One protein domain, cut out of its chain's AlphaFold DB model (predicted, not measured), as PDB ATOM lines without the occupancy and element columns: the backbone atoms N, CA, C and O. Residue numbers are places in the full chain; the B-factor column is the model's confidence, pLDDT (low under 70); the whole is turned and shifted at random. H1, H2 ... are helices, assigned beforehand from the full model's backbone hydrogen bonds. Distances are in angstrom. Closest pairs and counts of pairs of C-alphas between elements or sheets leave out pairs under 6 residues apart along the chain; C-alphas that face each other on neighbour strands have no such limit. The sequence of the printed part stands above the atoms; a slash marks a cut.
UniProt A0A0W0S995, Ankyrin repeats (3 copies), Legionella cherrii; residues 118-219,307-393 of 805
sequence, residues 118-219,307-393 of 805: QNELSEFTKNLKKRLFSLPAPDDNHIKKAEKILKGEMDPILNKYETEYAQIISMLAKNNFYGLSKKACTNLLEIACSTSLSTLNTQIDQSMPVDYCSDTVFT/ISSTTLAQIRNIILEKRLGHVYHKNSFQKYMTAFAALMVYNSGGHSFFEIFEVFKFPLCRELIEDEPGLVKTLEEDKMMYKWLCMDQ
ATOM      1  N   GLN A 118      28.769 -23.705-100.423       93.56
ATOM      2  CA  GLN A 118      28.337 -22.324-100.216       93.56
ATOM      3  C   GLN A 118      27.544 -21.766-101.410       93.56
ATOM      4  O   GLN A 118      26.581 -21.036-101.201       93.56
ATOM      5  N   ASN A 119      27.889 -22.142-102.646       92.00
ATOM      6  CA  ASN A 119      27.185 -21.650-103.835       92.00
ATOM      7  C   ASN A 119      25.750 -22.192-103.894       92.00
ATOM      8  O   ASN A 119      24.820 -21.427-104.135       92.00
ATOM      9  N   GLU A 120      25.559 -23.486-103.605       93.75
ATOM     10  CA  GLU A 120      24.218 -24.080-103.503       93.75
ATOM     11  C   GLU A 120      23.393 -23.423-102.391       93.75
ATOM     12  O   GLU A 120      22.217 -23.128-102.595       93.75
ATOM     13  N   LEU A 121      24.003 -23.197-101.219       95.62
ATOM     14  CA  LEU A 121      23.354 -22.546-100.079       95.62
ATOM     15  C   LEU A 121      22.881 -21.132-100.437       95.62
ATOM     16  O   LEU A 121      21.706 -20.816-100.258       95.62
ATOM     17  N   SER A 122      23.770 -20.297-100.980       94.88
ATOM     18  CA  SER A 122      23.443 -18.916-101.336       94.88
ATOM     19  C   SER A 122      22.462 -18.823-102.516       94.88
ATOM     20  O   SER A 122      21.609 -17.935-102.499       94.88
ATOM     21  N   GLU A 123      22.508 -19.717-103.519       93.75
ATOM     22  CA  GLU A 123      21.481 -19.758-104.582       93.75
ATOM     23  C   GLU A 123      20.110 -20.143-104.008       93.75
ATOM     24  O   GLU A 123      19.120 -19.462-104.282       93.75
ATOM     25  N   PHE A 124      20.051 -21.160-103.143       95.50
ATOM     26  CA  PHE A 124      18.811 -21.572-102.487       95.50
ATOM     27  C   PHE A 124      18.220 -20.445-101.618       95.50
ATOM     28  O   PHE A 124      17.065 -20.058-101.815       95.50
ATOM     29  N   THR A 125      19.009 -19.823-100.729       95.44
ATOM     30  CA  THR A 125      18.559 -18.659 -99.937       95.44
ATOM     31  C   THR A 125      18.097 -17.505-100.834       95.44
ATOM     32  O   THR A 125      17.077 -16.870-100.552       95.44
ATOM     33  N   LYS A 126      18.808 -17.229-101.937       93.56
ATOM     34  CA  LYS A 126      18.455 -16.174-102.900       93.56
ATOM     35  C   LYS A 126      17.115 -16.444-103.584       93.56
ATOM     36  O   LYS A 126      16.328 -15.506-103.717       93.56
ATOM     37  N   ASN A 127      16.822 -17.685-103.971       91.81
ATOM     38  CA  ASN A 127      15.541 -18.050-104.584       91.81
ATOM     39  C   ASN A 127      14.384 -17.915-103.588       91.81
ATOM     40  O   ASN A 127      13.380 -17.265-103.892       91.81
ATOM     41  N   LEU A 128      14.564 -18.430-102.367       93.00
ATOM     42  CA  LEU A 128      13.607 -18.286-101.266       93.00
ATOM     43  C   LEU A 128      13.335 -16.812-100.933       93.00
ATOM     44  O   LEU A 128      12.189 -16.448-100.664       93.00
ATOM     45  N   LYS A 129      14.365 -15.957-100.994       91.38
ATOM     46  CA  LYS A 129      14.217 -14.507-100.844       91.38
ATOM     47  C   LYS A 129      13.471 -13.896-102.030       91.38
ATOM     48  O   LYS A 129      12.509 -13.177-101.797       91.38
ATOM     49  N   LYS A 130      13.854 -14.187-103.284       87.81
ATOM     50  CA  LYS A 130      13.155 -13.674-104.482       87.81
ATOM     51  C   LYS A 130      11.653 -13.957-104.380       87.81
ATOM     52  O   LYS A 130      10.870 -13.030-104.521       87.81
ATOM     53  N   ARG A 131      11.290 -15.200-104.037       87.31
ATOM     54  CA  ARG A 131       9.910 -15.654-103.817       87.31
ATOM     55  C   ARG A 131       9.163 -14.798-102.794       87.31
ATOM     56  O   ARG A 131       8.112 -14.268-103.130       87.31
ATOM     57  N   LEU A 132       9.708 -14.611-101.587       85.44
ATOM     58  CA  LEU A 132       9.032 -13.847-100.528       85.44
ATOM     59  C   LEU A 132       8.680 -12.415-100.962       85.44
ATOM     60  O   LEU A 132       7.604 -11.916-100.642       85.44
ATOM     61  N   PHE A 133       9.591 -11.768-101.693       81.06
ATOM     62  CA  PHE A 133       9.446 -10.382-102.143       81.06
ATOM     63  C   PHE A 133       8.717 -10.239-103.496       81.06
ATOM     64  O   PHE A 133       8.377  -9.120-103.866       81.06
ATOM     65  N   SER A 134       8.461 -11.332-104.232       76.44
ATOM     66  CA  SER A 134       7.752 -11.316-105.526       76.44
ATOM     67  C   SER A 134       6.293 -11.779-105.456       76.44
ATOM     68  O   SER A 134       5.611 -11.792-106.480       76.44
ATOM     69  N   LEU A 135       5.806 -12.215-104.292       71.44
ATOM     70  CA  LEU A 135       4.400 -12.598-104.119       71.44
ATOM     71  C   LEU A 135       3.495 -11.353-104.160       71.44
ATOM     72  O   LEU A 135       3.886 -10.305-103.646       71.44
ATOM     73  N   PRO A 136       2.283 -11.430-104.740       55.19
ATOM     74  CA  PRO A 136       1.371 -10.292-104.786       55.19
ATOM     75  C   PRO A 136       0.864  -9.943-103.379       55.19
ATOM     76  O   PRO A 136       0.151 -10.726-102.756       55.19
ATOM     77  N   ALA A 137       1.218  -8.741-102.915       53.75
ATOM     78  CA  ALA A 137       0.861  -8.173-101.613       53.75
ATOM     79  C   ALA A 137       1.193  -9.066-100.393       53.75
ATOM     80  O   ALA A 137       0.285  -9.500 -99.675       53.75
ATOM     81  N   PRO A 138       2.485  -9.292-100.079       59.03
ATOM     82  CA  PRO A 138       2.858  -9.702 -98.735       59.03
ATOM     83  C   PRO A 138       2.535  -8.514 -97.822       59.03
ATOM     84  O   PRO A 138       2.976  -7.397 -98.088       59.03
ATOM     85  N   ASP A 139       1.741  -8.731 -96.772       68.00
ATOM     86  CA  ASP A 139       1.443  -7.684 -95.788       68.00
ATOM     87  C   ASP A 139       2.756  -7.036 -95.317       68.00
ATOM     88  O   ASP A 139       3.692  -7.730 -94.916       68.00
ATOM     89  N   ASP A 140       2.810  -5.705 -95.387       73.50
ATOM     90  CA  ASP A 140       3.935  -4.833 -95.036       73.50
ATOM     91  C   ASP A 140       4.671  -5.282 -93.761       73.50
ATOM     92  O   ASP A 140       5.898  -5.193 -93.657       73.50
ATOM     93  N   ASN A 141       3.913  -5.779 -92.781       79.88
ATOM     94  CA  ASN A 141       4.408  -6.317 -91.520       79.88
ATOM     95  C   ASN A 141       5.283  -7.575 -91.704       79.88
ATOM     96  O   ASN A 141       6.354  -7.671 -91.108       79.88
ATOM     97  N   HIS A 142       4.877  -8.518 -92.558       80.19
ATOM     98  CA  HIS A 142       5.635  -9.738 -92.856       80.19
ATOM     99  C   HIS A 142       6.961  -9.428 -93.561       80.19
ATOM    100  O   HIS A 142       7.984 -10.019 -93.215       80.19
ATOM    101  N   ILE A 143       6.973  -8.458 -94.485       81.69
ATOM    102  CA  ILE A 143       8.206  -7.992 -95.142       81.69
ATOM    103  C   ILE A 143       9.149  -7.366 -94.107       81.69
ATOM    104  O   ILE A 143      10.312  -7.756 -94.005       81.69
ATOM    105  N   LYS A 144       8.635  -6.445 -93.278       85.44
ATOM    106  CA  LYS A 144       9.406  -5.788 -92.208       85.44
ATOM    107  C   LYS A 144       9.988  -6.810 -91.224       85.44
ATOM    108  O   LYS A 144      11.181  -6.748 -90.934       85.44
ATOM    109  N   LYS A 145       9.199  -7.794 -90.777       87.62
ATOM    110  CA  LYS A 145       9.668  -8.925 -89.953       87.62
ATOM    111  C   LYS A 145      10.798  -9.698 -90.634       87.62
ATOM    112  O   LYS A 145      11.842  -9.902 -90.018       87.62
ATOM    113  N   ALA A 146      10.623 -10.082 -91.901       88.12
ATOM    114  CA  ALA A 146      11.634 -10.810 -92.666       88.12
ATOM    115  C   ALA A 146      12.960 -10.042 -92.736       88.12
ATOM    116  O   ALA A 146      14.017 -10.601 -92.455       88.12
ATOM    117  N   GLU A 147      12.913  -8.745 -93.053       90.38
ATOM    118  CA  GLU A 147      14.107  -7.904 -93.089       90.38
ATOM    119  C   GLU A 147      14.811  -7.807 -91.734       90.38
ATOM    120  O   GLU A 147      16.038  -7.882 -91.688       90.38
ATOM    121  N   LYS A 148      14.059  -7.643 -90.641       92.38
ATOM    122  CA  LYS A 148      14.617  -7.559 -89.283       92.38
ATOM    123  C   LYS A 148      15.307  -8.859 -88.876       92.38
ATOM    124  O   LYS A 148      16.447  -8.819 -88.413       92.38
ATOM    125  N   ILE A 149      14.672 -10.003 -89.138       90.56
ATOM    126  CA  ILE A 149      15.247 -11.329 -88.875       90.56
ATOM    127  C   ILE A 149      16.530 -11.527 -89.695       90.56
ATOM    128  O   ILE A 149      17.566 -11.863 -89.127       90.56
ATOM    129  N   LEU A 150      16.502 -11.242 -91.004       92.69
ATOM    130  CA  LEU A 150      17.659 -11.402 -91.900       92.69
ATOM    131  C   LEU A 150      18.824 -10.442 -91.597       92.69
ATOM    132  O   LEU A 150      19.968 -10.765 -91.910       92.69
ATOM    133  N   LYS A 151      18.565  -9.282 -90.978       93.00
ATOM    134  CA  LYS A 151      19.601  -8.367 -90.460       93.00
ATOM    135  C   LYS A 151      20.118  -8.774 -89.068       93.00
ATOM    136  O   LYS A 151      21.116  -8.224 -88.607       93.00
ATOM    137  N   GLY A 152      19.466  -9.725 -88.393       89.81
ATOM    138  CA  GLY A 152      19.767 -10.106 -87.010       89.81
ATOM    139  C   GLY A 152      19.404  -9.020 -85.988       89.81
ATOM    140  O   GLY A 152      20.120  -8.844 -84.998       89.81
ATOM    141  N   GLU A 153      18.333  -8.261 -86.254       90.38
ATOM    142  CA  GLU A 153      17.829  -7.165 -85.419       90.38
ATOM    143  C   GLU A 153      16.720  -7.637 -84.464       90.38
ATOM    144  O   GLU A 153      15.696  -8.169 -84.890       90.38
ATOM    145  N   MET A 154      16.894  -7.374 -83.166       87.38
ATOM    146  CA  MET A 154      15.950  -7.752 -82.103       87.38
ATOM    147  C   MET A 154      14.839  -6.708 -81.948       87.38
ATOM    148  O   MET A 154      14.810  -5.941 -80.984       87.38
ATOM    149  N   ASP A 155      13.967  -6.629 -82.946       88.69
ATOM    150  CA  ASP A 155      12.925  -5.606 -83.035       88.69
ATOM    151  C   ASP A 155      11.645  -5.997 -82.256       88.69
ATOM    152  O   ASP A 155      11.225  -7.152 -82.342       88.69
ATOM    153  N   PRO A 156      10.975  -5.075 -81.530       86.94
ATOM    154  CA  PRO A 156       9.721  -5.361 -80.819       86.94
ATOM    155  C   PRO A 156       8.555  -5.859 -81.689       86.94
ATOM    156  O   PRO A 156       7.580  -6.377 -81.145       86.94
ATOM    157  N   ILE A 157       8.622  -5.708 -83.018       86.75
ATOM    158  CA  ILE A 157       7.643  -6.287 -83.955       86.75
ATOM    159  C   ILE A 157       7.749  -7.823 -84.060       86.75
ATOM    160  O   ILE A 157       6.827  -8.487 -84.552       86.75
ATOM    161  N   LEU A 158       8.878  -8.389 -83.620       83.75
ATOM    162  CA  LEU A 158       9.145  -9.818 -83.663       83.75
ATOM    163  C   LEU A 158       8.450 -10.546 -82.506       83.75
ATOM    164  O   LEU A 158       8.520 -10.143 -81.344       83.75
ATOM    165  N   ASN A 159       7.793 -11.662 -82.818       80.69
ATOM    166  CA  ASN A 159       7.345 -12.599 -81.793       80.69
ATOM    167  C   ASN A 159       8.551 -13.359 -81.214       80.69
ATOM    168  O   ASN A 159       9.595 -13.439 -81.855       80.69
ATOM    169  N   LYS A 160       8.392 -13.981 -80.036       74.44
ATOM    170  CA  LYS A 160       9.470 -14.718 -79.352       74.44
ATOM    171  C   LYS A 160      10.319 -15.577 -80.304       74.44
ATOM    172  O   LYS A 160      11.526 -15.397 -80.318       74.44
ATOM    173  N   TYR A 161       9.702 -16.450 -81.105       77.00
ATOM    174  CA  TYR A 161      10.405 -17.372 -82.007       77.00
ATOM    175  C   TYR A 161      11.136 -16.648 -83.151       77.00
ATOM    176  O   TYR A 161      12.238 -17.038 -83.524       77.00
ATOM    177  N   GLU A 162      10.555 -15.573 -83.689       83.75
ATOM    178  CA  GLU A 162      11.208 -14.716 -84.690       83.75
ATOM    179  C   GLU A 162      12.464 -14.040 -84.102       83.75
ATOM    180  O   GLU A 162      13.498 -13.966 -84.769       83.75
ATOM    181  N   THR A 163      12.414 -13.633 -82.829       81.19
ATOM    182  CA  THR A 163      13.570 -13.121 -82.076       81.19
ATOM    183  C   THR A 163      14.645 -14.198 -81.859       81.19
ATOM    184  O   THR A 163      15.832 -13.889 -81.956       81.19
ATOM    185  N   GLU A 164      14.275 -15.469 -81.631       78.31
ATOM    186  CA  GLU A 164      15.245 -16.581 -81.542       78.31
ATOM    187  C   GLU A 164      16.041 -16.719 -82.859       78.31
ATOM    188  O   GLU A 164      17.274 -16.759 -82.831       78.31
ATOM    189  N   TYR A 165      15.369 -16.679 -84.019       85.88
ATOM    190  CA  TYR A 165      16.034 -16.701 -85.332       85.88
ATOM    191  C   TYR A 165      16.937 -15.483 -85.569       85.88
ATOM    192  O   TYR A 165      18.080 -15.645 -86.007       85.88
ATOM    193  N   ALA A 166      16.471 -14.277 -85.226       87.50
ATOM    194  CA  ALA A 166      17.271 -13.057 -85.333       87.50
ATOM    195  C   ALA A 166      18.557 -13.126 -84.480       87.50
ATOM    196  O   ALA A 166      19.615 -12.677 -84.929       87.50
ATOM    197  N   GLN A 167      18.523 -13.756 -83.294       84.00
ATOM    198  CA  GLN A 167      19.730 -13.941 -82.478       84.00
ATOM    199  C   GLN A 167      20.754 -14.855 -83.146       84.00
ATOM    200  O   GLN A 167      21.940 -14.525 -83.179       84.00
ATOM    201  N   ILE A 168      20.297 -15.995 -83.672       85.75
ATOM    202  CA  ILE A 168      21.148 -17.000 -84.321       85.75
ATOM    203  C   ILE A 168      21.857 -16.366 -85.523       85.75
ATOM    204  O   ILE A 168      23.080 -16.449 -85.632       85.75
ATOM    205  N   ILE A 169      21.110 -15.637 -86.357       91.31
ATOM    206  CA  ILE A 169      21.637 -14.864 -87.492       91.31
ATOM    207  C   ILE A 169      22.664 -13.820 -87.015       91.31
ATOM    208  O   ILE A 169      23.771 -13.760 -87.549       91.31
ATOM    209  N   SER A 170      22.360 -13.058 -85.956       89.50
ATOM    210  CA  SER A 170      23.273 -12.049 -85.388       89.50
ATOM    211  C   SER A 170      24.582 -12.653 -84.852       89.50
ATOM    212  O   SER A 170      25.649 -12.057 -85.013       89.50
ATOM    213  N   MET A 171      24.530 -13.830 -84.219       85.62
ATOM    214  CA  MET A 171      25.707 -14.538 -83.694       85.62
ATOM    215  C   MET A 171      26.578 -15.121 -84.812       85.62
ATOM    216  O   MET A 171      27.798 -14.938 -84.795       85.62
ATOM    217  N   LEU A 172      25.954 -15.765 -85.802       90.12
ATOM    218  CA  LEU A 172      26.636 -16.347 -86.960       90.12
ATOM    219  C   LEU A 172      27.306 -15.267 -87.820       90.12
ATOM    220  O   LEU A 172      28.483 -15.400 -88.148       90.12
ATOM    221  N   ALA A 173      26.622 -14.149 -88.087       91.19
ATOM    222  CA  ALA A 173      27.194 -13.008 -88.809       91.19
ATOM    223  C   ALA A 173      28.417 -12.392 -88.096       91.19
ATOM    224  O   ALA A 173      29.354 -11.921 -88.744       91.19
ATOM    225  N   LYS A 174      28.450 -12.438 -86.757       88.31
ATOM    226  CA  LYS A 174      29.595 -12.002 -85.935       88.31
ATOM    227  C   LYS A 174      30.707 -13.053 -85.822       88.31
ATOM    228  O   LYS A 174      31.736 -12.758 -85.224       88.31
ATOM    229  N   ASN A 175      30.527 -14.251 -86.384       84.69
ATOM    230  CA  ASN A 175      31.389 -15.426 -86.188       84.69
ATOM    231  C   ASN A 175      31.561 -15.812 -84.706       84.69
ATOM    232  O   ASN A 175      32.550 -16.432 -84.324       84.69
ATOM    233  N   ASN A 176      30.595 -15.442 -83.859       76.94
ATOM    234  CA  ASN A 176      30.607 -15.739 -82.430       76.94
ATOM    235  C   ASN A 176      29.725 -16.962 -82.153       76.94
ATOM    236  O   ASN A 176      28.684 -16.867 -81.503       76.94
ATOM    237  N   PHE A 177      30.119 -18.100 -82.726       75.62
ATOM    238  CA  PHE A 177      29.388 -19.358 -82.620       75.62
ATOM    239  C   PHE A 177      30.319 -20.480 -82.144       75.62
ATOM    240  O   PHE A 177      30.790 -21.306 -82.920       75.62
ATOM    241  N   TYR A 178      30.613 -20.465 -80.840       72.12
ATOM    242  CA  TYR A 178      31.154 -21.597 -80.071       72.12
ATOM    243  C   TYR A 178      32.377 -22.314 -80.673       72.12
ATOM    244  O   TYR A 178      32.467 -23.534 -80.645       72.12
ATOM    245  N   GLY A 179      33.339 -21.557 -81.207       74.25
ATOM    246  CA  GLY A 179      34.593 -22.112 -81.732       74.25
ATOM    247  C   GLY A 179      34.512 -22.701 -83.147       74.25
ATOM    248  O   GLY A 179      35.510 -23.241 -83.622       74.25
ATOM    249  N   LEU A 180      33.376 -22.569 -83.843       85.38
ATOM    250  CA  LEU A 180      33.289 -22.884 -85.270       85.38
ATOM    251  C   LEU A 180      34.138 -21.919 -86.114       85.38
ATOM    252  O   LEU A 180      34.338 -20.755 -85.763       85.38
ATOM    253  N   SER A 181      34.609 -22.392 -87.269       91.12
ATOM    254  CA  SER A 181      35.370 -21.566 -88.211       91.12
ATOM    255  C   SER A 181      34.502 -20.469 -88.848       91.12
ATOM    256  O   SER A 181      33.275 -20.570 -88.925       91.12
ATOM    257  N   LYS A 182      35.141 -19.424 -89.392       92.38
ATOM    258  CA  LYS A 182      34.455 -18.363 -90.159       92.38
ATOM    259  C   LYS A 182      33.685 -18.916 -91.370       92.38
ATOM    260  O   LYS A 182      32.622 -18.400 -91.723       92.38
ATOM    261  N   LYS A 183      34.200 -19.974 -92.008       94.31
ATOM    262  CA  LYS A 183      33.533 -20.628 -93.141       94.31
ATOM    263  C   LYS A 183      32.302 -21.410 -92.672       94.31
ATOM    264  O   LYS A 183      31.226 -21.218 -93.232       94.31
ATOM    265  N   ALA A 184      32.421 -22.184 -91.591       93.75
ATOM    266  CA  ALA A 184      31.285 -22.850 -90.956       93.75
ATOM    267  C   ALA A 184      30.195 -21.851 -90.522       93.75
ATOM    268  O   ALA A 184      29.021 -22.068 -90.812       93.75
ATOM    269  N   CYS A 185      30.567 -20.719 -89.909       93.94
ATOM    270  CA  CYS A 185      29.618 -19.663 -89.533       93.94
ATOM    271  C   CYS A 185      28.881 -19.076 -90.750       93.94
ATOM    272  O   CYS A 185      27.667 -18.907 -90.693       93.94
ATOM    273  N   THR A 186      29.587 -18.820 -91.859       95.69
ATOM    274  CA  THR A 186      28.982 -18.337 -93.116       95.69
ATOM    275  C   THR A 186      27.998 -19.356 -93.711       95.69
ATOM    276  O   THR A 186      26.885 -18.993 -94.078       95.69
ATOM    277  N   ASN A 187      28.359 -20.641 -93.751       96.00
ATOM    278  CA  ASN A 187      27.474 -21.694 -94.262       96.00
ATOM    279  C   ASN A 187      26.220 -21.876 -93.384       96.00
ATOM    280  O   ASN A 187      25.108 -22.022 -93.891       96.00
ATOM    281  N   LEU A 188      26.372 -21.824 -92.057       95.00
ATOM    282  CA  LEU A 188      25.245 -21.907 -91.123       95.00
ATOM    283  C   LEU A 188      24.365 -20.649 -91.140       95.00
ATOM    284  O   LEU A 188      23.166 -20.755 -90.886       95.00
ATOM    285  N   LEU A 189      24.924 -19.477 -91.463       95.44
ATOM    286  CA  LEU A 189      24.162 -18.239 -91.651       95.44
ATOM    287  C   LEU A 189      23.161 -18.386 -92.804       95.44
ATOM    288  O   LEU A 189      21.994 -18.040 -92.639       95.44
ATOM    289  N   GLU A 190      23.577 -18.973 -93.929       96.25
ATOM    290  CA  GLU A 190      22.677 -19.284 -95.050       96.25
ATOM    291  C   GLU A 190      21.576 -20.279 -94.649       96.25
ATOM    292  O   GLU A 190      20.408 -20.096 -94.996       96.25
ATOM    293  N   ILE A 191      21.899 -21.294 -93.838       95.75
ATOM    294  CA  ILE A 191      20.890 -22.215 -93.288       95.75
ATOM    295  C   ILE A 191      19.904 -21.472 -92.369       95.75
ATOM    296  O   ILE A 191      18.697 -21.670 -92.496       95.75
ATOM    297  N   ALA A 192      20.362 -20.583 -91.485       93.94
ATOM    298  CA  ALA A 192      19.487 -19.805 -90.600       93.94
ATOM    299  C   ALA A 192      18.570 -18.833 -91.376       93.94
ATOM    300  O   ALA A 192      17.371 -18.726 -91.088       93.94
ATOM    301  N   CYS A 193      19.112 -18.166 -92.399       94.94
ATOM    302  CA  CYS A 193      18.371 -17.277 -93.291       94.94
ATOM    303  C   CYS A 193      17.327 -18.037 -94.120       94.94
ATOM    304  O   CYS A 193      16.150 -17.671 -94.105       94.94
ATOM    305  N   SER A 194      17.722 -19.126 -94.791       95.25
ATOM    306  CA  SER A 194      16.798 -19.968 -95.565       95.25
ATOM    307  C   SER A 194      15.742 -20.644 -94.685       95.25
ATOM    308  O   SER A 194      14.595 -20.733 -95.104       95.25
ATOM    309  N   THR A 195      16.064 -21.015 -93.441       92.81
ATOM    310  CA  THR A 195      15.080 -21.500 -92.450       92.81
ATOM    311  C   THR A 195      13.998 -20.459 -92.174       92.81
ATOM    312  O   THR A 195      12.801 -20.743 -92.268       92.81
ATOM    313  N   SER A 196      14.418 -19.229 -91.874       90.31
ATOM    314  CA  SER A 196      13.510 -18.115 -91.583       90.31
ATOM    315  C   SER A 196      12.608 -17.815 -92.788       90.31
ATOM    316  O   SER A 196      11.382 -17.780 -92.656       90.31
ATOM    317  N   LEU A 197      13.201 -17.704 -93.983       92.44
ATOM    318  CA  LEU A 197      12.486 -17.498 -95.246       92.44
ATOM    319  C   LEU A 197      11.497 -18.629 -95.556       92.44
ATOM    320  O   LEU A 197      10.359 -18.343 -95.919       92.44
ATOM    321  N   SER A 198      11.879 -19.896 -95.369       92.19
ATOM    322  CA  SER A 198      10.993 -21.038 -95.613       92.19
ATOM    323  C   SER A 198       9.736 -20.988 -94.755       92.19
ATOM    324  O   SER A 198       8.647 -21.267 -95.259       92.19
ATOM    325  N   THR A 199       9.849 -20.618 -93.471       87.38
ATOM    326  CA  THR A 199       8.670 -20.504 -92.594       87.38
ATOM    327  C   THR A 199       7.710 -19.404 -93.047       87.38
ATOM    328  O   THR A 199       6.506 -19.647 -93.077       87.38
ATOM    329  N   LEU A 200       8.228 -18.251 -93.484       86.12
ATOM    330  CA  LEU A 200       7.429 -17.132 -93.993       86.12
ATOM    331  C   LEU A 200       6.795 -17.449 -95.356       86.12
ATOM    332  O   LEU A 200       5.584 -17.314 -95.516       86.12
ATOM    333  N   ASN A 201       7.578 -17.969 -96.307       87.88
ATOM    334  CA  ASN A 201       7.069 -18.418 -97.607       87.88
ATOM    335  C   ASN A 201       5.951 -19.456 -97.428       87.88
ATOM    336  O   ASN A 201       4.931 -19.388 -98.100       87.88
ATOM    337  N   THR A 202       6.093 -20.377 -96.471       86.19
ATOM    338  CA  THR A 202       5.083 -21.410 -96.183       86.19
ATOM    339  C   THR A 202       3.760 -20.853 -95.639       86.19
ATOM    340  O   THR A 202       2.727 -21.511 -95.768       86.19
ATOM    341  N   GLN A 203       3.771 -19.664 -95.026       80.25
ATOM    342  CA  GLN A 203       2.573 -18.995 -94.504       80.25
ATOM    343  C   GLN A 203       1.836 -18.174 -95.573       80.25
ATOM    344  O   GLN A 203       0.620 -18.021 -95.478       80.25
ATOM    345  N   ILE A 204       2.561 -17.650 -96.568       81.06
ATOM    346  CA  ILE A 204       2.051 -16.654 -97.527       81.06
ATOM    347  C   ILE A 204       1.825 -17.259 -98.926       81.06
ATOM    348  O   ILE A 204       0.846 -16.931 -99.597       81.06
ATOM    349  N   ASP A 205       2.702 -18.160 -99.377       82.69
ATOM    350  CA  ASP A 205       2.697 -18.690-100.742       82.69
ATOM    351  C   ASP A 205       1.698 -19.850-100.920       82.69
ATOM    352  O   ASP A 205       1.902 -20.978-100.463       82.69
ATOM    353  N   GLN A 206       0.618 -19.583-101.660       77.00
ATOM    354  CA  GLN A 206      -0.414 -20.571-101.997       77.00
ATOM    355  C   GLN A 206       0.044 -21.630-103.019       77.00
ATOM    356  O   GLN A 206      -0.659 -22.623-103.221       77.00
ATOM    357  N   SER A 207       1.194 -21.440-103.679       77.50
ATOM    358  CA  SER A 207       1.778 -22.409-104.618       77.50
ATOM    359  C   SER A 207       2.573 -23.527-103.935       77.50
ATOM    360  O   SER A 207       2.924 -24.508-104.594       77.50
ATOM    361  N   MET A 208       2.813 -23.414-102.623       84.31
ATOM    362  CA  MET A 208       3.563 -24.395-101.838       84.31
ATOM    363  C   MET A 208       2.993 -25.819-101.945       84.31
ATOM    364  O   MET A 208       1.773 -25.988-101.828       84.31
ATOM    365  N   PRO A 209       3.852 -26.859-102.045       84.00
ATOM    366  CA  PRO A 209       3.445 -28.259-101.938       84.00
ATOM    367  C   PRO A 209       2.556 -28.470-100.715       84.00
ATOM    368  O   PRO A 209       2.779 -27.849 -99.669       84.00
ATOM    369  N   VAL A 210       1.517 -29.294-100.839       71.69
ATOM    370  CA  VAL A 210       0.437 -29.325 -99.845       71.69
ATOM    371  C   VAL A 210       0.943 -29.799 -98.484       71.69
ATOM    372  O   VAL A 210       1.656 -30.795 -98.371       71.69
ATOM    373  N   ASP A 211       0.531 -29.099 -97.423       69.62
ATOM    374  CA  ASP A 211       0.718 -29.577 -96.056       69.62
ATOM    375  C   ASP A 211      -0.134 -30.831 -95.837       69.62
ATOM    376  O   ASP A 211      -1.324 -30.737 -95.509       69.62
ATOM    377  N   TYR A 212       0.493 -31.996 -96.009       59.69
ATOM    378  CA  TYR A 212      -0.084 -33.319 -95.778       59.69
ATOM    379  C   TYR A 212      -0.648 -33.467 -94.353       59.69
ATOM    380  O   TYR A 212      -1.647 -34.163 -94.164       59.69
ATOM    381  N   CYS A 213      -0.097 -32.745 -93.372       54.84
ATOM    382  CA  CYS A 213      -0.314 -32.956 -91.940       54.84
ATOM    383  C   CYS A 213      -1.271 -31.958 -91.265       54.84
ATOM    384  O   CYS A 213      -1.678 -32.189 -90.128       54.84
ATOM    385  N   SER A 214      -1.715 -30.910 -91.968       56.09
ATOM    386  CA  SER A 214      -2.664 -29.898 -91.452       56.09
ATOM    387  C   SER A 214      -3.971 -30.448 -90.847       56.09
ATOM    388  O   SER A 214      -4.596 -29.759 -90.046       56.09
ATOM    389  N   ASP A 215      -4.378 -31.678 -91.185       56.16
ATOM    390  CA  ASP A 215      -5.575 -32.350 -90.649       56.16
ATOM    391  C   ASP A 215      -5.314 -33.755 -90.066       56.16
ATOM    392  O   ASP A 215      -6.269 -34.469 -89.762       56.16
ATOM    393  N   THR A 216      -4.058 -34.184 -89.911       51.53
ATOM    394  CA  THR A 216      -3.724 -35.529 -89.394       51.53
ATOM    395  C   THR A 216      -3.512 -35.525 -87.872       51.53
ATOM    396  O   THR A 216      -3.750 -34.521 -87.195       51.53
ATOM    397  N   VAL A 217      -3.031 -36.654 -87.337       48.06
ATOM    398  CA  VAL A 217      -2.422 -36.846 -86.003       48.06
ATOM    399  C   VAL A 217      -1.582 -35.645 -85.523       48.06
ATOM    400  O   VAL A 217      -1.546 -35.341 -84.332       48.06
ATOM    401  N   PHE A 218      -0.900 -34.955 -86.443       52.84
ATOM    402  CA  PHE A 218       0.140 -33.968 -86.148       52.84
ATOM    403  C   PHE A 218      -0.282 -32.523 -86.468       52.84
ATOM    404  O   PHE A 218       0.495 -31.762 -87.041       52.84
ATOM    405  N   THR A 219      -1.504 -32.113 -86.109       48.09
ATOM    406  CA  THR A 219      -1.976 -30.726 -86.317       48.09
ATOM    407  C   THR A 219      -1.028 -29.678 -85.712       48.09
ATOM    408  O   THR A 219      -0.864 -29.595 -84.492       48.09
ATOM    409  N   ILE A 307       5.797 -32.030 -83.415       74.06
ATOM    410  CA  ILE A 307       6.639 -32.259 -84.601       74.06
ATOM    411  C   ILE A 307       7.097 -30.898 -85.162       74.06
ATOM    412  O   ILE A 307       6.364 -29.910 -85.059       74.06
ATOM    413  N   SER A 308       8.290 -30.834 -85.766       81.31
ATOM    414  CA  SER A 308       8.878 -29.572 -86.230       81.31
ATOM    415  C   SER A 308       8.160 -29.012 -87.463       81.31
ATOM    416  O   SER A 308       8.432 -29.398 -88.605       81.31
ATOM    417  N   SER A 309       7.301 -28.012 -87.244       79.44
ATOM    418  CA  SER A 309       6.715 -27.201 -88.323       79.44
ATOM    419  C   SER A 309       7.782 -26.499 -89.168       79.44
ATOM    420  O   SER A 309       7.589 -26.311 -90.365       79.44
ATOM    421  N   THR A 310       8.915 -26.136 -88.558       84.56
ATOM    422  CA  THR A 310      10.057 -25.505 -89.234       84.56
ATOM    423  C   THR A 310      10.720 -26.471 -90.215       84.56
ATOM    424  O   THR A 310      10.944 -26.111 -91.366       84.56
ATOM    425  N   THR A 311      10.960 -27.720 -89.807       89.00
ATOM    426  CA  THR A 311      11.512 -28.766 -90.690       89.00
ATOM    427  C   THR A 311      10.565 -29.060 -91.852       89.00
ATOM    428  O   THR A 311      11.005 -29.170 -92.995       89.00
ATOM    429  N   LEU A 312       9.252 -29.122 -91.594       86.69
ATOM    430  CA  LEU A 312       8.255 -29.317 -92.649       86.69
ATOM    431  C   LEU A 312       8.206 -28.131 -93.628       86.69
ATOM    432  O   LEU A 312       8.136 -28.347 -94.834       86.69
ATOM    433  N   ALA A 313       8.278 -26.889 -93.138       88.56
ATOM    434  CA  ALA A 313       8.386 -25.699 -93.985       88.56
ATOM    435  C   ALA A 313       9.650 -25.739 -94.860       88.56
ATOM    436  O   ALA A 313       9.574 -25.470 -96.060       88.56
ATOM    437  N   GLN A 314      10.787 -26.151 -94.288       91.94
ATOM    438  CA  GLN A 314      12.048 -26.305 -95.012       91.94
ATOM    439  C   GLN A 314      11.928 -27.331 -96.143       91.94
ATOM    440  O   GLN A 314      12.187 -27.014 -97.302       91.94
ATOM    441  N   ILE A 315      11.445 -28.535 -95.830       91.94
ATOM    442  CA  ILE A 315      11.240 -29.620 -96.799       91.94
ATOM    443  C   ILE A 315      10.267 -29.205 -97.911       91.94
ATOM    444  O   ILE A 315      10.523 -29.489 -99.079       91.94
ATOM    445  N   ARG A 316       9.186 -28.481 -97.590       91.31
ATOM    446  CA  ARG A 316       8.230 -27.974 -98.593       91.31
ATOM    447  C   ARG A 316       8.863 -26.957 -99.549       91.31
ATOM    448  O   ARG A 316       8.561 -27.010-100.737       91.31
ATOM    449  N   ASN A 317       9.766 -26.096 -99.070       93.69
ATOM    450  CA  ASN A 317      10.526 -25.184 -99.933       93.69
ATOM    451  C   ASN A 317      11.524 -25.958-100.815       93.69
ATOM    452  O   ASN A 317      11.558 -25.729-102.019       93.69
ATOM    453  N   ILE A 318      12.258 -26.934-100.266       94.19
ATOM    454  CA  ILE A 318      13.175 -27.799-101.040       94.19
ATOM    455  C   ILE A 318      12.419 -28.548-102.157       94.19
ATOM    456  O   ILE A 318      12.874 -28.580-103.300       94.19
ATOM    457  N   ILE A 319      11.234 -29.099-101.866       92.56
ATOM    458  CA  ILE A 319      10.378 -29.760-102.869       92.56
ATOM    459  C   ILE A 319       9.878 -28.768-103.923       92.56
ATOM    460  O   ILE A 319       9.855 -29.103-105.106       92.56
ATOM    461  N   LEU A 320       9.497 -27.547-103.535       92.56
ATOM    462  CA  LEU A 320       9.067 -26.532-104.497       92.56
ATOM    463  C   LEU A 320      10.204 -26.156-105.458       92.56
ATOM    464  O   LEU A 320      10.002 -26.174-106.669       92.56
ATOM    465  N   GLU A 321      11.408 -25.907-104.943       93.12
ATOM    466  CA  GLU A 321      12.583 -25.608-105.771       93.12
ATOM    467  C   GLU A 321      12.967 -26.806-106.669       93.12
ATOM    468  O   GLU A 321      13.273 -26.603-107.847       93.12
ATOM    469  N   LYS A 322      12.820 -28.061-106.200       92.38
ATOM    470  CA  LYS A 322      12.910 -29.263-107.059       92.38
ATOM    471  C   LYS A 322      11.888 -29.226-108.199       92.38
ATOM    472  O   LYS A 322      12.255 -29.442-109.353       92.38
ATOM    473  N   ARG A 323      10.613 -28.949-107.902       91.81
ATOM    474  CA  ARG A 323       9.521 -28.905-108.896       91.81
ATOM    475  C   ARG A 323       9.664 -27.759-109.901       91.81
ATOM    476  O   ARG A 323       9.101 -27.863-110.984       91.81
ATOM    477  N   LEU A 324      10.430 -26.718-109.575       91.06
ATOM    478  CA  LEU A 324      10.772 -25.595-110.461       91.06
ATOM    479  C   LEU A 324      12.047 -25.828-111.295       91.06
ATOM    480  O   LEU A 324      12.328 -25.059-112.209       91.06
ATOM    481  N   GLY A 325      12.832 -26.872-111.005       89.00
ATOM    482  CA  GLY A 325      14.141 -27.078-111.641       89.00
ATOM    483  C   GLY A 325      15.224 -26.108-111.144       89.00
ATOM    484  O   GLY A 325      16.150 -25.761-111.877       89.00
ATOM    485  N   HIS A 326      15.099 -25.631-109.906       90.88
ATOM    486  CA  HIS A 326      16.091 -24.794-109.236       90.88
ATOM    487  C   HIS A 326      17.084 -25.643-108.418       90.88
ATOM    488  O   HIS A 326      17.007 -26.871-108.407       90.88
ATOM    489  N   VAL A 327      18.039 -25.009-107.729       90.31
ATOM    490  CA  VAL A 327      18.911 -25.701-106.766       90.31
ATOM    491  C   VAL A 327      18.111 -26.075-105.516       90.31
ATOM    492  O   VAL A 327      17.440 -25.230-104.934       90.31
ATOM    493  N   TYR A 328      18.198 -27.341-105.096       89.81
ATOM    494  CA  TYR A 328      17.496 -27.885-103.920       89.81
ATOM    495  C   TYR A 328      18.354 -28.872-103.099       89.81
ATOM    496  O   TYR A 328      17.825 -29.742-102.414       89.81
ATOM    497  N   HIS A 329      19.686 -28.772-103.181       89.94
ATOM    498  CA  HIS A 329      20.622 -29.678-102.493       89.94
ATOM    499  C   HIS A 329      20.522 -31.158-102.915       89.94
ATOM    500  O   HIS A 329      20.725 -32.043-102.090       89.94
ATOM    501  N   LYS A 330      20.238 -31.458-104.195       85.62
ATOM    502  CA  LYS A 330      20.011 -32.839-104.682       85.62
ATOM    503  C   LYS A 330      21.043 -33.854-104.163       85.62
ATOM    504  O   LYS A 330      20.665 -34.848-103.559       85.62
ATOM    505  N   ASN A 331      22.330 -33.574-104.371       85.19
ATOM    506  CA  ASN A 331      23.435 -34.483-104.029       85.19
ATOM    507  C   ASN A 331      24.026 -34.203-102.628       85.19
ATOM    508  O   ASN A 331      25.006 -34.821-102.220       85.19
ATOM    509  N   SER A 332      23.477 -33.221-101.908       88.31
ATOM    510  CA  SER A 332      23.989 -32.699-100.635       88.31
ATOM    511  C   SER A 332      22.933 -32.726 -99.516       88.31
ATOM    512  O   SER A 332      23.230 -32.342 -98.384       88.31
ATOM    513  N   PHE A 333      21.729 -33.243 -99.796       89.62
ATOM    514  CA  PHE A 333      20.551 -33.217 -98.923       89.62
ATOM    515  C   PHE A 333      20.822 -33.790 -97.530       89.62
ATOM    516  O   PHE A 333      20.456 -33.168 -96.533       89.62
ATOM    517  N   GLN A 334      21.520 -34.931 -97.440       89.81
ATOM    518  CA  GLN A 334      21.870 -35.527 -96.150       89.81
ATOM    519  C   GLN A 334      22.776 -34.589 -95.330       89.81
ATOM    520  O   GLN A 334      22.482 -34.316 -94.169       89.81
ATOM    521  N   LYS A 335      23.831 -34.012 -95.928       91.44
ATOM    522  CA  LYS A 335      24.725 -33.060 -95.236       91.44
ATOM    523  C   LYS A 335      23.992 -31.779 -94.827       91.44
ATOM    524  O   LYS A 335      24.133 -31.329 -93.689       91.44
ATOM    525  N   TYR A 336      23.178 -31.230 -95.729       94.00
ATOM    526  CA  TYR A 336      22.358 -30.044 -95.483       94.00
ATOM    527  C   TYR A 336      21.413 -30.252 -94.291       94.00
ATOM    528  O   TYR A 336      21.426 -29.468 -93.340       94.00
ATOM    529  N   MET A 337      20.641 -31.343 -94.299       93.56
ATOM    530  CA  MET A 337      19.680 -31.628 -93.236       93.56
ATOM    531  C   MET A 337      20.354 -32.009 -91.906       93.56
ATOM    532  O   MET A 337      19.804 -31.660 -90.863       93.56
ATOM    533  N   THR A 338      21.555 -32.614 -91.903       94.12
ATOM    534  CA  THR A 338      22.370 -32.774 -90.677       94.12
ATOM    535  C   THR A 338      22.665 -31.416 -90.041       94.12
ATOM    536  O   THR A 338      22.393 -31.213 -88.856       94.12
ATOM    537  N   ALA A 339      23.207 -30.476 -90.824       94.50
ATOM    538  CA  ALA A 339      23.605 -29.160 -90.330       94.50
ATOM    539  C   ALA A 339      22.396 -28.323 -89.883       94.50
ATOM    540  O   ALA A 339      22.436 -27.711 -88.816       94.50
ATOM    541  N   PHE A 340      21.295 -28.359 -90.642       94.38
ATOM    542  CA  PHE A 340      20.016 -27.761 -90.254       94.38
ATOM    543  C   PHE A 340      19.492 -28.331 -88.927       94.38
ATOM    544  O   PHE A 340      19.208 -27.568 -88.003       94.38
ATOM    545  N   ALA A 341      19.407 -29.660 -88.795       92.94
ATOM    546  CA  ALA A 341      18.872 -30.298 -87.593       92.94
ATOM    547  C   ALA A 341      19.716 -29.964 -86.356       92.94
ATOM    548  O   ALA A 341      19.182 -29.570 -85.319       92.94
ATOM    549  N   ALA A 342      21.040 -30.048 -86.492       92.31
ATOM    550  CA  ALA A 342      21.972 -29.704 -85.432       92.31
ATOM    551  C   ALA A 342      21.878 -28.215 -85.036       92.31
ATOM    552  O   ALA A 342      21.830 -27.905 -83.847       92.31
ATOM    553  N   LEU A 343      21.748 -27.292 -85.997       89.56
ATOM    554  CA  LEU A 343      21.587 -25.858 -85.721       89.56
ATOM    555  C   LEU A 343      20.287 -25.550 -84.955       89.56
ATOM    556  O   LEU A 343      20.279 -24.683 -84.078       89.56
ATOM    557  N   MET A 344      19.196 -26.261 -85.261       85.25
ATOM    558  CA  MET A 344      17.902 -26.097 -84.584       85.25
ATOM    559  C   MET A 344      17.906 -26.670 -83.156       85.25
ATOM    560  O   MET A 344      17.416 -26.013 -82.230       85.25
ATOM    561  N   VAL A 345      18.482 -27.863 -82.958       83.75
ATOM    562  CA  VAL A 345      18.599 -28.517 -81.639       83.75
ATOM    563  C   VAL A 345      19.550 -27.750 -80.718       83.75
ATOM    564  O   VAL A 345      19.236 -27.540 -79.548       83.75
ATOM    565  N   TYR A 346      20.689 -27.284 -81.239       80.12
ATOM    566  CA  TYR A 346      21.721 -26.631 -80.431       80.12
ATOM    567  C   TYR A 346      21.286 -25.261 -79.875       80.12
ATOM    568  O   TYR A 346      21.601 -24.942 -78.731       80.12
ATOM    569  N   ASN A 347      20.536 -24.460 -80.644       68.56
ATOM    570  CA  ASN A 347      20.187 -23.087 -80.244       68.56
ATOM    571  C   ASN A 347      18.878 -22.951 -79.448       68.56
ATOM    572  O   ASN A 347      18.798 -22.129 -78.540       68.56
ATOM    573  N   SER A 348      17.828 -23.694 -79.814       57.09
ATOM    574  CA  SER A 348      16.459 -23.377 -79.360       57.09
ATOM    575  C   SER A 348      16.117 -23.896 -77.957       57.09
ATOM    576  O   SER A 348      15.190 -23.402 -77.316       57.09
ATOM    577  N   GLY A 349      16.778 -24.969 -77.504       54.03
ATOM    578  CA  GLY A 349      16.376 -25.750 -76.322       54.03
ATOM    579  C   GLY A 349      14.968 -26.377 -76.402       54.03
ATOM    580  O   GLY A 349      14.524 -27.019 -75.444       54.03
ATOM    581  N   GLY A 350      14.247 -26.164 -77.506       60.47
ATOM    582  CA  GLY A 350      12.866 -26.589 -77.717       60.47
ATOM    583  C   GLY A 350      12.712 -27.707 -78.745       60.47
ATOM    584  O   GLY A 350      11.761 -28.479 -78.653       60.47
ATOM    585  N   HIS A 351      13.651 -27.813 -79.686       74.81
ATOM    586  CA  HIS A 351      13.707 -28.911 -80.645       74.81
ATOM    587  C   HIS A 351      14.464 -30.123 -80.088       74.81
ATOM    588  O   HIS A 351      15.434 -29.970 -79.344       74.81
ATOM    589  N   SER A 352      14.054 -31.321 -80.507       84.62
ATOM    590  CA  SER A 352      14.805 -32.572 -80.338       84.62
ATOM    591  C   SER A 352      15.142 -33.192 -81.693       84.62
ATOM    592  O   SER A 352      14.485 -32.907 -82.699       84.62
ATOM    593  N   PHE A 353      16.135 -34.085 -81.743       90.00
ATOM    594  CA  PHE A 353      16.399 -34.831 -82.982       90.00
ATOM    595  C   PHE A 353      15.204 -35.705 -83.382       90.00
ATOM    596  O   PHE A 353      14.860 -35.755 -84.560       90.00
ATOM    597  N   PHE A 354      14.516 -36.312 -82.410       89.19
ATOM    598  CA  PHE A 354      13.303 -37.096 -82.650       89.19
ATOM    599  C   PHE A 354      12.214 -36.270 -83.352       89.19
ATOM    600  O   PHE A 354      11.711 -36.666 -84.399       89.19
ATOM    601  N   GLU A 355      11.906 -35.075 -82.835       85.88
ATOM    602  CA  GLU A 355      10.936 -34.144 -83.430       85.88
ATOM    603  C   GLU A 355      11.224 -33.834 -84.911       85.88
ATOM    604  O   GLU A 355      10.292 -33.698 -85.709       85.88
ATOM    605  N   ILE A 356      12.503 -33.674 -85.262       88.94
ATOM    606  CA  ILE A 356      12.945 -33.332 -86.617       88.94
ATOM    607  C   ILE A 356      12.896 -34.569 -87.521       88.94
ATOM    608  O   ILE A 356      12.387 -34.497 -88.638       88.94
ATOM    609  N   PHE A 357      13.376 -35.718 -87.041       90.31
ATOM    610  CA  PHE A 357      13.490 -36.931 -87.850       90.31
ATOM    611  C   PHE A 357      12.154 -37.643 -88.102       90.31
ATOM    612  O   PHE A 357      11.998 -38.265 -89.154       90.31
ATOM    613  N   GLU A 358      11.152 -37.509 -87.224       86.44
ATOM    614  CA  GLU A 358       9.796 -38.008 -87.518       86.44
ATOM    615  C   GLU A 358       9.173 -37.309 -88.751       86.44
ATOM    616  O   GLU A 358       8.352 -37.918 -89.437       86.44
ATOM    617  N   VAL A 359       9.605 -36.089 -89.116       85.81
ATOM    618  CA  VAL A 359       9.134 -35.396 -90.336       85.81
ATOM    619  C   VAL A 359       9.534 -36.149 -91.607       85.81
ATOM    620  O   VAL A 359       8.742 -36.224 -92.547       85.81
ATOM    621  N   PHE A 360      10.720 -36.766 -91.655       85.31
ATOM    622  CA  PHE A 360      11.174 -37.506 -92.842       85.31
ATOM    623  C   PHE A 360      10.322 -38.744 -93.151       85.31
ATOM    624  O   PHE A 360      10.327 -39.219 -94.285       85.31
ATOM    625  N   LYS A 361       9.542 -39.241 -92.183       80.88
ATOM    626  CA  LYS A 361       8.623 -40.377 -92.366       80.88
ATOM    627  C   LYS A 361       7.331 -39.996 -93.085       80.88
ATOM    628  O   LYS A 361       6.567 -40.881 -93.475       80.88
ATOM    629  N   PHE A 362       7.068 -38.704 -93.291       77.69
ATOM    630  CA  PHE A 362       5.913 -38.271 -94.070       77.69
ATOM    631  C   PHE A 362       6.068 -38.641 -95.556       77.69
ATOM    632  O   PHE A 362       7.154 -38.474 -96.115       77.69
ATOM    633  N   PRO A 363       4.992 -39.086 -96.242       75.00
ATOM    634  CA  PRO A 363       5.061 -39.505 -97.646       75.00
ATOM    635  C   PRO A 363       5.651 -38.448 -98.586       75.00
ATOM    636  O   PRO A 363       6.365 -38.798 -99.518       75.00
ATOM    637  N   LEU A 364       5.403 -37.166 -98.296       78.12
ATOM    638  CA  LEU A 364       5.936 -36.017 -99.031       78.12
ATOM    639  C   LEU A 364       7.477 -36.027 -99.117       78.12
ATOM    640  O   LEU A 364       8.043 -35.682-100.148       78.12
ATOM    641  N   CYS A 365       8.164 -36.487 -98.069       81.19
ATOM    642  CA  CYS A 365       9.627 -36.533 -98.009       81.19
ATOM    643  C   CYS A 365      10.234 -37.577 -98.962       81.19
ATOM    644  O   CYS A 365      11.398 -37.448 -99.338       81.19
ATOM    645  N   ARG A 366       9.452 -38.576 -99.405       80.69
ATOM    646  CA  ARG A 366       9.907 -39.591-100.372       80.69
ATOM    647  C   ARG A 366      10.316 -38.973-101.707       80.69
ATOM    648  O   ARG A 366      11.243 -39.474-102.327       80.69
ATOM    649  N   GLU A 367       9.694 -37.863-102.111       84.81
ATOM    650  CA  GLU A 367      10.073 -37.137-103.330       84.81
ATOM    651  C   GLU A 367      11.504 -36.583-103.262       84.81
ATOM    652  O   GLU A 367      12.132 -36.425-104.302       84.81
ATOM    653  N   LEU A 368      12.054 -36.303-102.076       84.75
ATOM    654  CA  LEU A 368      13.425 -35.790-101.948       84.75
ATOM    655  C   LEU A 368      14.489 -36.888-101.946       84.75
ATOM    656  O   LEU A 368      15.590 -36.653-102.430       84.75
ATOM    657  N   ILE A 369      14.160 -38.072-101.426       81.56
ATOM    658  CA  ILE A 369      15.113 -39.180-101.246       81.56
ATOM    659  C   ILE A 369      14.947 -40.314-102.270       81.56
ATOM    660  O   ILE A 369      15.608 -41.336-102.148       81.56
ATOM    661  N   GLU A 370      14.072 -40.168-103.269       76.62
ATOM    662  CA  GLU A 370      13.785 -41.222-104.261       76.62
ATOM    663  C   GLU A 370      15.009 -41.685-105.067       76.62
ATOM    664  O   GLU A 370      15.114 -42.867-105.390       76.62
ATOM    665  N   ASP A 371      15.945 -40.773-105.340       76.69
ATOM    666  CA  ASP A 371      17.197 -41.059-106.049       76.69
ATOM    667  C   ASP A 371      18.275 -41.668-105.117       76.69
ATOM    668  O   ASP A 371      19.344 -42.054-105.579       76.69
ATOM    669  N   GLU A 372      17.989 -41.791-103.812       81.44
ATOM    670  CA  GLU A 372      18.903 -42.239-102.751       81.44
ATOM    671  C   GLU A 372      18.415 -43.559-102.109       81.44
ATOM    672  O   GLU A 372      17.857 -43.565-101.002       81.44
ATOM    673  N   PRO A 373      18.624 -44.725-102.756       82.75
ATOM    674  CA  PRO A 373      18.049 -46.001-102.313       82.75
ATOM    675  C   PRO A 373      18.497 -46.430-100.905       82.75
ATOM    676  O   PRO A 373      17.763 -47.134-100.208       82.75
ATOM    677  N   GLY A 374      19.673 -45.978-100.449       82.12
ATOM    678  CA  GLY A 374      20.135 -46.187 -99.075       82.12
ATOM    679  C   GLY A 374      19.280 -45.453 -98.034       82.12
ATOM    680  O   GLY A 374      18.960 -46.028 -96.990       82.12
ATOM    681  N   LEU A 375      18.851 -44.220 -98.329       82.19
ATOM    682  CA  LEU A 375      17.961 -43.443 -97.462       82.19
ATOM    683  C   LEU A 375      16.534 -44.000 -97.486       82.19
ATOM    684  O   LEU A 375      15.935 -44.141 -96.419       82.19
ATOM    685  N   VAL A 376      16.020 -44.394 -98.660       84.19
ATOM    686  CA  VAL A 376      14.696 -45.035 -98.791       84.19
ATOM    687  C   VAL A 376      14.615 -46.295 -97.929       84.19
ATOM    688  O   VAL A 376      13.741 -46.390 -97.067       84.19
ATOM    689  N   LYS A 377      15.572 -47.220 -98.077       86.56
ATOM    690  CA  LYS A 377      15.626 -48.456 -97.281       86.56
ATOM    691  C   LYS A 377      15.694 -48.173 -95.776       86.56
ATOM    692  O   LYS A 377      15.009 -48.809 -94.982       86.56
ATOM    693  N   THR A 378      16.509 -47.199 -95.375       85.31
ATOM    694  CA  THR A 378      16.664 -46.811 -93.964       85.31
ATOM    695  C   THR A 378      15.366 -46.243 -93.373       85.31
ATOM    696  O   THR A 378      15.064 -46.479 -92.198       85.31
ATOM    697  N   LEU A 379      14.590 -45.514 -94.182       85.62
ATOM    698  CA  LEU A 379      13.282 -44.990 -93.801       85.62
ATOM    699  C   LEU A 379      12.250 -46.115 -93.631       85.62
ATOM    700  O   LEU A 379      11.494 -46.106 -92.661       85.62
ATOM    701  N   GLU A 380      12.240 -47.095 -94.539       84.06
ATOM    702  CA  GLU A 380      11.362 -48.272 -94.474       84.06
ATOM    703  C   GLU A 380      11.660 -49.177 -93.267       84.06
ATOM    704  O   GLU A 380      10.739 -49.745 -92.685       84.06
ATOM    705  N   GLU A 381      12.923 -49.270 -92.845       85.44
ATOM    706  CA  GLU A 381      13.326 -50.028 -91.653       85.44
ATOM    707  C   GLU A 381      13.025 -49.321 -90.309       85.44
ATOM    708  O   GLU A 381      13.255 -49.924 -89.260       85.44
ATOM    709  N   ASP A 382      12.539 -48.069 -90.314       85.75
ATOM    710  CA  ASP A 382      12.399 -47.191 -89.133       85.75
ATOM    711  C   ASP A 382      13.703 -47.110 -88.301       85.75
ATOM    712  O   ASP A 382      13.700 -47.333 -87.089       85.75
ATOM    713  N   LYS A 383      14.848 -46.822 -88.944       88.88
ATOM    714  CA  LYS A 383      16.175 -46.685 -88.282       88.88
ATOM    715  C   LYS A 383      16.920 -45.405 -88.672       88.88
ATOM    716  O   LYS A 383      18.153 -45.375 -88.710       88.88
ATOM    717  N   MET A 384      16.179 -44.366 -89.049       89.88
ATOM    718  CA  MET A 384      16.758 -43.193 -89.699       89.88
ATOM    719  C   MET A 384      17.682 -42.384 -88.789       89.88
ATOM    720  O   MET A 384      18.742 -41.975 -89.255       89.88
ATOM    721  N   MET A 385      17.353 -42.209 -87.505       92.69
ATOM    722  CA  MET A 385      18.263 -41.524 -86.582       92.69
ATOM    723  C   MET A 385      19.491 -42.386 -86.305       92.69
ATOM    724  O   MET A 385      20.602 -41.875 -86.325       92.69
ATOM    725  N   TYR A 386      19.326 -43.692 -86.089       93.19
ATOM    726  CA  TYR A 386      20.465 -44.578 -85.837       93.19
ATOM    727  C   TYR A 386      21.455 -44.608 -87.008       93.19
ATOM    728  O   TYR A 386      22.650 -44.384 -86.821       93.19
ATOM    729  N   LYS A 387      20.979 -44.824 -88.238       92.19
ATOM    730  CA  LYS A 387      21.857 -44.842 -89.414       92.19
ATOM    731  C   LYS A 387      22.536 -43.482 -89.620       92.19
ATOM    732  O   LYS A 387      23.756 -43.424 -89.705       92.19
ATOM    733  N   TRP A 388      21.768 -42.398 -89.617       92.12
ATOM    734  CA  TRP A 388      22.264 -41.068 -89.976       92.12
ATOM    735  C   TRP A 388      23.096 -40.417 -88.854       92.12
ATOM    736  O   TRP A 388      24.156 -39.858 -89.118       92.12
ATOM    737  N   LEU A 389      22.650 -40.489 -87.598       94.00
ATOM    738  CA  LEU A 389      23.288 -39.802 -86.467       94.00
ATOM    739  C   LEU A 389      24.279 -40.675 -85.683       94.00
ATOM    740  O   LEU A 389      25.134 -40.112 -85.010       94.00
ATOM    741  N   CYS A 390      24.178 -42.010 -85.734       93.69
ATOM    742  CA  CYS A 390      25.097 -42.915 -85.025       93.69
ATOM    743  C   CYS A 390      26.082 -43.630 -85.960       93.69
ATOM    744  O   CYS A 390      27.264 -43.690 -85.638       93.69
ATOM    745  N   MET A 391      25.639 -44.175 -87.099       92.69
ATOM    746  CA  MET A 391      26.535 -44.915 -88.005       92.69
ATOM    747  C   MET A 391      27.307 -43.985 -88.948       92.69
ATOM    748  O   MET A 391      28.530 -44.071 -89.021       92.69
ATOM    749  N   ASP A 392      26.618 -43.067 -89.632       92.50
ATOM    750  CA  ASP A 392      27.232 -42.153 -90.611       92.50
ATOM    751  C   ASP A 392      28.016 -41.000 -89.951       92.50
ATOM    752  O   ASP A 392      28.737 -40.267 -90.624       92.50
ATOM    753  N   GLN A 393      27.864 -40.822 -88.635       94.06
ATOM    754  CA  GLN A 393      28.444 -39.733 -87.834       94.06
ATOM    755  C   GLN A 393      29.068 -40.271 -86.528       94.06
ATOM    756  O   GLN A 393      29.013 -39.628 -85.478       94.06
TER     757      GLN A 393
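Overview. This is residues 118 to 219 and 307 to 393 of the 805 residues of the protein "Ankyrin repeats (3 copies)" of Legionella cherrii (UniProt A0A0W0S995). One long helix, H4, runs through the core, with H1, H2 and H3 packed lengthwise on it and, on its side away from H2 and H3, H5 and H6 crossing it nearly at right angles. Beyond H5 and H6 come the shorter H7 and H8, and then H9 and H10 at the far end from H2. The printed part has 189 residues with ten named helices, H1 to H10 in chain order, and no named strand; its class is all helix. It is compact, with a radius of gyration of the C-alphas of 16.2 A, and spans 46 by 41 by 32 A.

Along the chain. H1, residues 118 to 134, begins at C-alpha 118 (28.337, -22.324, -100.216) and is 23.9 A long. H2 is residues 140 to 151 and H3 residues 160 to 173, 20.2 A. H4, residues 182 to 204, measures 33.3 A and ends at C-alpha 204 (2.051, -16.654, -97.527). After the cut come H5, residues 309 to 324, 22.6 A, and H6, residues 333 to 348, 22.3 A. H7 is residues 353 to 361, H8 363 to 369, H9 373 to 380, and H10 384 to 391, ending at C-alpha 391 (26.535, -44.915, -88.005).

Arrangement. H4 is the hub, touching five helices. H1 touches it at a shallow tilt of 27 degrees, the same way; the closest C-alphas, of Thr 125 and Ser 194, are 4.9 A apart. H2, H3 and H4 form a bundle, helices side by side. H3 and H4 are a helical hairpin, closest at the C-alphas of Leu 172 and Cys 185, 5.1 A. H2 touches residues 193 to 200 of H4 alone, closest at C-alphas 150 and 193, 6.1 A. H5 is about perpendicular to H4, at 88 degrees, and touches it at C-alphas 199 and 313, 5.4 A, the closest pair. H6 touches H4 at 86 degrees, closest at C-alphas 191 and 340, 6.4 A. H6 and H7 are a helical hairpin, closest at C-alphas 341 and 356, 6.7 A. H5 and H8 only just touch, with 3 pairs of C-alphas within 8 A, the closest being 319 and 368, 6.8 A. H10 touches H7, closest at C-alphas 357 and 385, 6.7 A. H9 only just touches H8 and H10, with 3 pairs of C-alphas within 8 A each, and only at the corner. Every O i to N i+4 pair is within hydrogen-bond range in H1 to H6, H9 and H10; H7 has 2 of 5, with 5 of 6 O i to N i+3 pairs, and H8 has 0 of 3, with 4 of 4.

Size, cuts and confidence. The two C-alphas farthest apart, of Ala 137 and Met 391, are 46.8 A apart. Residues 220 to 306 are not printed, and C-alphas 219 and 307 are 8.9 A apart across this cut. Of the links that are printed whole, none is long. Residues 205 to 219 hold no named element. Mean pLDDT of the printed part is 84.6; residues 136 to 139, 211 to 219 and 347 to 350 are under 70.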